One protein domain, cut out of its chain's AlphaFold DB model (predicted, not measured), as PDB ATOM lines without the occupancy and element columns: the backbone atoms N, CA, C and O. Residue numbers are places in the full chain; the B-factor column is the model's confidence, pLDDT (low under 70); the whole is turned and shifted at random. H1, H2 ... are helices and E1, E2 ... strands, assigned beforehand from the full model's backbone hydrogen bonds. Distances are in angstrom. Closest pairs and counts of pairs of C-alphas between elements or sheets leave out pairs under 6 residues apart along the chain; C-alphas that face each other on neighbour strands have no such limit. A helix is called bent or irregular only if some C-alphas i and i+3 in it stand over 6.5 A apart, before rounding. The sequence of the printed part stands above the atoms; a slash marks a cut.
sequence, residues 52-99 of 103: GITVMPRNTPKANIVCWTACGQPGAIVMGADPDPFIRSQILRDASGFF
ATOM      1  N   GLY A  52       7.454 -39.016   3.061       50.12
ATOM      2  CA  GLY A  52       8.270 -38.722   1.880       50.12
ATOM      3  C   GLY A  52       7.530 -38.616   0.548       50.12
ATOM      4  O   GLY A  52       8.165 -38.245  -0.434       50.12
ATOM      5  N   ILE A  53       6.221 -38.893   0.479       47.97
ATOM      6  CA  ILE A  53       5.436 -38.657  -0.746       47.97
ATOM      7  C   ILE A  53       4.271 -37.720  -0.440       47.97
ATOM      8  O   ILE A  53       3.147 -38.131  -0.163       47.97
ATOM      9  N   THR A  54       4.540 -36.423  -0.528       54.44
ATOM     10  CA  THR A  54       3.505 -35.428  -0.826       54.44
ATOM     11  C   THR A  54       2.946 -35.743  -2.208       54.44
ATOM     12  O   THR A  54       3.639 -35.621  -3.218       54.44
ATOM     13  N   VAL A  55       1.709 -36.235  -2.234       55.72
ATOM     14  CA  VAL A  55       0.981 -36.597  -3.451       55.72
ATOM     15  C   VAL A  55       0.965 -35.393  -4.393       55.72
ATOM     16  O   VAL A  55       0.410 -34.347  -4.063       55.72
ATOM     17  N   MET A  56       1.581 -35.544  -5.568       59.56
ATOM     18  CA  MET A  56       1.508 -34.537  -6.627       59.56
ATOM     19  C   MET A  56       0.036 -34.308  -6.998       59.56
ATOM     20  O   MET A  56      -0.675 -35.292  -7.245       59.56
ATOM     21  N   PRO A  57      -0.448 -33.055  -7.074       61.12
ATOM     22  CA  PRO A  57      -1.798 -32.800  -7.551       61.12
ATOM     23  C   PRO A  57      -1.948 -33.389  -8.960       61.12
ATOM     24  O   PRO A  57      -1.138 -33.116  -9.846       61.12
ATOM     25  N   ARG A  58      -2.974 -34.227  -9.164       58.94
ATOM     26  CA  ARG A  58      -3.138 -35.098 -10.349       58.94
ATOM     27  C   ARG A  58      -3.131 -34.374 -11.709       58.94
ATOM     28  O   ARG A  58      -3.003 -35.050 -12.719       58.94
ATOM     29  N   ASN A  59      -3.241 -33.044 -11.735       64.56
ATOM     30  CA  ASN A  59      -3.368 -32.233 -12.950       64.56
ATOM     31  C   ASN A  59      -2.345 -31.088 -13.056       64.56
ATOM     32  O   ASN A  59      -2.473 -30.237 -13.933       64.56
ATOM     33  N   THR A  60      -1.342 -31.026 -12.177       68.81
ATOM     34  CA  THR A  60      -0.334 -29.960 -12.238       68.81
ATOM     35  C   THR A  60       0.799 -30.366 -13.185       68.81
ATOM     36  O   THR A  60       1.427 -31.406 -12.963       68.81
ATOM     37  N   PRO A  61       1.098 -29.580 -14.239       71.69
ATOM     38  CA  PRO A  61       2.222 -29.877 -15.121       71.69
ATOM     39  C   PRO A  61       3.535 -29.830 -14.336       71.69
ATOM     40  O   PRO A  61       3.692 -28.999 -13.444       71.69
ATOM     41  N   LYS A  62       4.504 -30.688 -14.688       70.31
ATOM     42  CA  LYS A  62       5.765 -30.825 -13.929       70.31
ATOM     43  C   LYS A  62       6.540 -29.513 -13.760       70.31
ATOM     44  O   LYS A  62       7.193 -29.324 -12.742       70.31
ATOM     45  N   ALA A  63       6.441 -28.620 -14.743       74.50
ATOM     46  CA  ALA A  63       7.067 -27.299 -14.718       74.50
ATOM     47  C   ALA A  63       6.415 -26.323 -13.720       74.50
ATOM     48  O   ALA A  63       7.028 -25.323 -13.374       74.50
ATOM     49  N   ASN A  64       5.192 -26.610 -13.266       74.88
ATOM     50  CA  ASN A  64       4.413 -25.751 -12.379       74.88
ATOM     51  C   ASN A  64       4.320 -26.316 -10.960       74.88
ATOM     52  O   ASN A  64       3.370 -26.023 -10.243       74.88
ATOM     53  N   ILE A  65       5.246 -27.194 -10.579       82.56
ATOM     54  CA  ILE A  65       5.289 -27.780  -9.243       82.56
ATOM     55  C   ILE A  65       6.203 -26.930  -8.372       82.56
ATOM     56  O   ILE A  65       7.341 -26.649  -8.745       82.56
ATOM     57  N   VAL A  66       5.727 -26.589  -7.181       83.12
ATOM     58  CA  VAL A  66       6.532 -25.931  -6.156       83.12
ATOM     59  C   VAL A  66       6.892 -26.954  -5.090       83.12
ATOM     60  O   VAL A  66       6.027 -27.647  -4.550       83.12
ATOM     61  N   CYS A  67       8.178 -27.036  -4.769       83.81
ATOM     62  CA  CYS A  67       8.702 -27.874  -3.700       83.81
ATOM     63  C   CYS A  67       9.380 -26.995  -2.644       83.81
ATOM     64  O   CYS A  67       9.968 -25.968  -2.971       83.81
ATOM     65  N   TRP A  68       9.280 -27.391  -1.377       77.44
ATOM     66  CA  TRP A  68       9.983 -26.740  -0.269       77.44
ATOM     67  C   TRP A  68      11.490 -27.024  -0.329       77.44
ATOM     68  O   TRP A  68      12.311 -26.144  -0.090       77.44
ATOM     69  N   THR A  69      11.849 -28.259  -0.685       80.62
ATOM     70  CA  THR A  69      13.218 -28.692  -1.006       80.62
ATOM     71  C   THR A  69      13.381 -28.862  -2.517       80.62
ATOM     72  O   THR A  69      12.412 -28.737  -3.258       80.62
ATOM     73  N   ALA A  70      14.593 -29.132  -3.014       80.06
ATOM     74  CA  ALA A  70      14.824 -29.285  -4.452       80.06
ATOM     75  C   ALA A  70      13.893 -30.350  -5.070       80.06
ATOM     76  O   ALA A  70      13.927 -31.525  -4.695       80.06
ATOM     77  N   CYS A  71      13.059 -29.934  -6.030       79.81
ATOM     78  CA  CYS A  71      12.190 -30.854  -6.757       79.81
ATOM     79  C   CYS A  71      13.025 -31.930  -7.476       79.81
ATOM     80  O   CYS A  71      14.098 -31.649  -8.005       79.81
ATOM     81  N   GLY A  72      12.510 -33.161  -7.539       78.25
ATOM     82  CA  GLY A  72      13.167 -34.273  -8.240       78.25
ATOM     83  C   GLY A  72      14.166 -35.070  -7.397       78.25
ATOM     84  O   GLY A  72      14.749 -36.022  -7.907       78.25
ATOM     85  N   GLN A  73      14.335 -34.731  -6.115       80.31
ATOM     86  CA  GLN A  73      15.114 -35.526  -5.167       80.31
ATOM     87  C   GLN A  73      14.223 -36.469  -4.338       80.31
ATOM     88  O   GLN A  73      13.064 -36.145  -4.060       80.31
ATOM     89  N   PRO A  74      14.738 -37.638  -3.915       74.88
ATOM     90  CA  PRO A  74      14.047 -38.482  -2.947       74.88
ATOM     91  C   PRO A  74      13.869 -37.725  -1.622       74.88
ATOM     92  O   PRO A  74      14.808 -37.117  -1.117       74.88
ATOM     93  N   GLY A  75      12.650 -37.736  -1.075       75.62
ATOM     94  CA  GLY A  75      12.295 -36.954   0.118       75.62
ATOM     95  C   GLY A  75      11.932 -35.491  -0.162       75.62
ATOM     96  O   GLY A  75      11.779 -34.714   0.781       75.62
ATOM     97  N   ALA A  76      11.781 -35.095  -1.431       78.31
ATOM     98  CA  ALA A  76      11.313 -33.760  -1.771       78.31
ATOM     99  C   ALA A  76       9.899 -33.504  -1.229       78.31
ATOM    100  O   ALA A  76       8.974 -34.281  -1.474       78.31
ATOM    101  N   ILE A  77       9.728 -32.386  -0.520       81.19
ATOM    102  CA  ILE A  77       8.425 -31.968  -0.002       81.19
ATOM    103  C   ILE A  77       7.763 -31.098  -1.064       81.19
ATOM    104  O   ILE A  77       8.172 -29.965  -1.310       81.19
ATOM    105  N   VAL A  78       6.739 -31.643  -1.704       80.62
ATOM    106  CA  VAL A  78       5.936 -30.985  -2.733       80.62
ATOM    107  C   VAL A  78       4.873 -30.142  -2.048       80.62
ATOM    108  O   VAL A  78       4.006 -30.667  -1.353       80.62
ATOM    109  N   MET A  79       4.919 -28.834  -2.273       79.69
ATOM    110  CA  MET A  79       3.937 -27.889  -1.741       79.69
ATOM    111  C   MET A  79       2.695 -27.764  -2.631       79.69
ATOM    112  O   MET A  79       1.658 -27.302  -2.169       79.69
ATOM    113  N   GLY A  80       2.776 -28.209  -3.887       78.62
ATOM    114  CA  GLY A  80       1.652 -28.246  -4.820       78.62
ATOM    115  C   GLY A  80       1.979 -27.527  -6.123       78.62
ATOM    116  O   GLY A  80       3.093 -27.643  -6.629       78.62
ATOM    117  N   ALA A  81       0.996 -26.819  -6.679       82.25
ATOM    118  CA  ALA A  81       1.151 -26.043  -7.906       82.25
ATOM    119  C   ALA A  81       1.633 -24.610  -7.626       82.25
ATOM    120  O   ALA A  81       1.230 -24.029  -6.619       82.25
ATOM    121  N   ASP A  82       2.427 -24.025  -8.529       82.75
ATOM    122  CA  ASP A  82       2.718 -22.585  -8.497       82.75
ATOM    123  C   ASP A  82       1.401 -21.833  -8.754       82.75
ATOM    124  O   ASP A  82       0.705 -22.152  -9.734       82.75
ATOM    125  N   PRO A  83       1.010 -20.891  -7.874       77.88
ATOM    126  CA  PRO A  83      -0.136 -20.030  -8.121       77.88
ATOM    127  C   PRO A  83       0.048 -19.226  -9.410       77.88
ATOM    128  O   PRO A  83       1.167 -18.940  -9.835       77.88
ATOM    129  N   ASP A  84      -1.064 -18.811 -10.017       83.38
ATOM    130  CA  ASP A  84      -1.004 -17.945 -11.190       83.38
ATOM    131  C   ASP A  84      -0.275 -16.618 -10.875       83.38
ATOM    132  O   ASP A  84      -0.232 -16.188  -9.717       83.38
ATOM    133  N   PRO A  85       0.278 -15.925 -11.889       81.19
ATOM    134  CA  PRO A  85       1.059 -14.709 -11.667       81.19
ATOM    135  C   PRO A  85       0.314 -13.602 -10.908       81.19
ATOM    136  O   PRO A  85       0.933 -12.848 -10.153       81.19
ATOM    137  N   PHE A  86      -1.006 -13.492 -11.079       82.75
ATOM    138  CA  PHE A  86      -1.811 -12.482 -10.403       82.75
ATOM    139  C   PHE A  86      -1.973 -12.819  -8.919       82.75
ATOM    140  O   PHE A  86      -1.652 -11.975  -8.079       82.75
ATOM    141  N   ILE A  87      -2.355 -14.050  -8.577       79.06
ATOM    142  CA  ILE A  87      -2.443 -14.518  -7.186       79.06
ATOM    143  C   ILE A  87      -1.065 -14.513  -6.518       79.06
ATOM    144  O   ILE A  87      -0.932 -14.043  -5.388       79.06
ATOM    145  N   ARG A  88      -0.007 -14.906  -7.234       83.62
ATOM    146  CA  ARG A  88       1.380 -14.804  -6.761       83.62
ATOM    147  C   ARG A  88       1.743 -13.367  -6.385       83.62
ATOM    148  O   ARG A  88       2.342 -13.141  -5.336       83.62
ATOM    149  N   SER A  89       1.340 -12.384  -7.194       81.50
ATOM    150  CA  SER A  89       1.580 -10.964  -6.902       81.50
ATOM    151  C   SER A  89       0.809 -10.448  -5.682       81.50
ATOM    152  O   SER A  89       1.264  -9.511  -5.025       81.50
ATOM    153  N   GLN A  90      -0.365 -11.014  -5.390       82.50
ATOM    154  CA  GLN A  90      -1.145 -10.666  -4.201       82.50
ATOM    155  C   GLN A  90      -0.500 -11.258  -2.953       82.50
ATOM    156  O   GLN A  90      -0.218 -10.519  -2.018       82.50
ATOM    157  N   ILE A  91      -0.142 -12.546  -2.994       80.69
ATOM    158  CA  ILE A  91       0.553 -13.221  -1.892       80.69
ATOM    159  C   ILE A  91       1.852 -12.493  -1.560       80.69
ATOM    160  O   ILE A  91       2.100 -12.218  -0.397       80.69
ATOM    161  N   LEU A  92       2.674 -12.142  -2.554       81.62
ATOM    162  CA  LEU A  92       3.939 -11.443  -2.307       81.62
ATOM    163  C   LEU A  92       3.739 -10.029  -1.747       81.62
ATOM    164  O   LEU A  92       4.516  -9.595  -0.897       81.62
ATOM    165  N   ARG A  93       2.696  -9.314  -2.192       79.94
ATOM    166  CA  ARG A  93       2.336  -8.008  -1.625       79.94
ATOM    167  C   ARG A  93       1.907  -8.133  -0.169       79.94
ATOM    168  O   ARG A  93       2.441  -7.413   0.669       79.94
ATOM    169  N   ASP A  94       1.019  -9.066   0.141       75.69
ATOM    170  CA  ASP A  94       0.506  -9.263   1.498       75.69
ATOM    171  C   ASP A  94       1.564  -9.875   2.427       75.69
ATOM    172  O   ASP A  94       1.641  -9.546   3.612       75.69
ATOM    173  N   ALA A  95       2.456 -10.702   1.881       74.56
ATOM    174  CA  ALA A  95       3.573 -11.302   2.595       74.56
ATOM    175  C   ALA A  95       4.564 -10.257   3.121       74.56
ATOM    176  O   ALA A  95       5.202 -10.503   4.143       74.56
ATOM    177  N   SER A  96       4.663  -9.078   2.495       64.75
ATOM    178  CA  SER A  96       5.476  -7.980   3.037       64.75
ATOM    179  C   SER A  96       5.048  -7.589   4.458       64.75
ATOM    180  O   SER A  96       5.900  -7.293   5.290       64.75
ATOM    181  N   GLY A  97       3.753  -7.686   4.781       64.12
ATOM    182  CA  GLY A  97       3.247  -7.485   6.139       64.12
ATOM    183  C   GLY A  97       3.530  -8.658   7.084       64.12
ATOM    184  O   GLY A  97       3.736  -8.441   8.274       64.12
ATOM    185  N   PHE A  98       3.587  -9.892   6.569       62.12
ATOM    186  CA  PHE A  98       3.837 -11.102   7.366       62.12
ATOM    187  C   PHE A  98       5.316 -11.342   7.689       62.12
ATOM    188  O   PHE A  98       5.627 -11.819   8.776       62.12
ATOM    189  N   PHE A  99       6.234 -10.998   6.783       66.31
ATOM    190  CA  PHE A  99       7.680 -11.169   6.985       66.31
ATOM    191  C   PHE A  99       8.357  -9.951   7.635       66.31
ATOM    192  O   PHE A  99       9.582  -9.869   7.660       66.31
TER     193      PHE A  99
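This is residues 52 to 99 of the 103 residues of an uncharacterized protein of Alphaproteobacteria bacterium (UniProt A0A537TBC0). A small body of loops built on a short two-strand hairpin, E1 and E2, has a single helix, H1, held away from it, so that residues 85 to 90 and 92 to 99 stick out from the rest. In the body, residues 52 to 64 run past E2 and then turn into E1, and the loop from residue 68 to 77 joins the two strands. The printed part has 48 residues with two named strands and one named helix, in the order E1, E2, H1; the sheet has the order E1 - E2 and is antiparallel. The class is mixed, helices and strands, with 21 residues, under half, in named elements. The whole is loose, with a radius of gyration of the C-alphas of 12.5 A, and spans 34 by 23 by 14 A.

After residues 52 to 64, which hold no named element, come E1, residues 65 to 67, and E2, residues 78 to 81. They form a hairpin and are antiparallel, with 151 degrees between their N-to-C directions. Among the C-alphas that face each other are those of Cys 67 and Val 78, 4.3 A apart, and those of Ile 65 and Ala 81, 4.7 A apart. N of Val 66 and O of Gly 80 are within hydrogen-bond range at 2.9 A, as are N of Met 79 and O of Val 66 at 2.8 A. H1, residues 85 to 98, follows E2 after a tight link of 3 residues. E1 and H1 are apart. Residues 85 to 90 and 92 to 98 of H1, with residue 99, stand free. In H1, 8 of 10 O i to N i+4 pairs are within hydrogen-bond range.

E1 runs from C-alpha 65 at (5.289, -27.780, -9.243) to C-alpha 67, 6.5 A away. E2 runs from C-alpha 78 at (5.936, -30.985, -2.733) to C-alpha 81, 8.6 A away. H1 runs from Pro 85 to Phe 98, with 19.6 A from first to last C-alpha; it ends at C-alpha 98 at (3.837, -11.102, 7.366). H1 is not bent.

The two C-alphas farthest apart are those of Pro 74 and Gly 97, at 34.1 A. Without the stretches that stand free, the body of 34 residues spans 26 by 22 by 14 A, with a radius of gyration of 9.2 A. The printed part has no cut. The link from E1 to E2 is short, with 10 residues, and no link is long. The mean pLDDT of the printed part is 74.0; residues 52 to 60 and 96 to 99 are under 70.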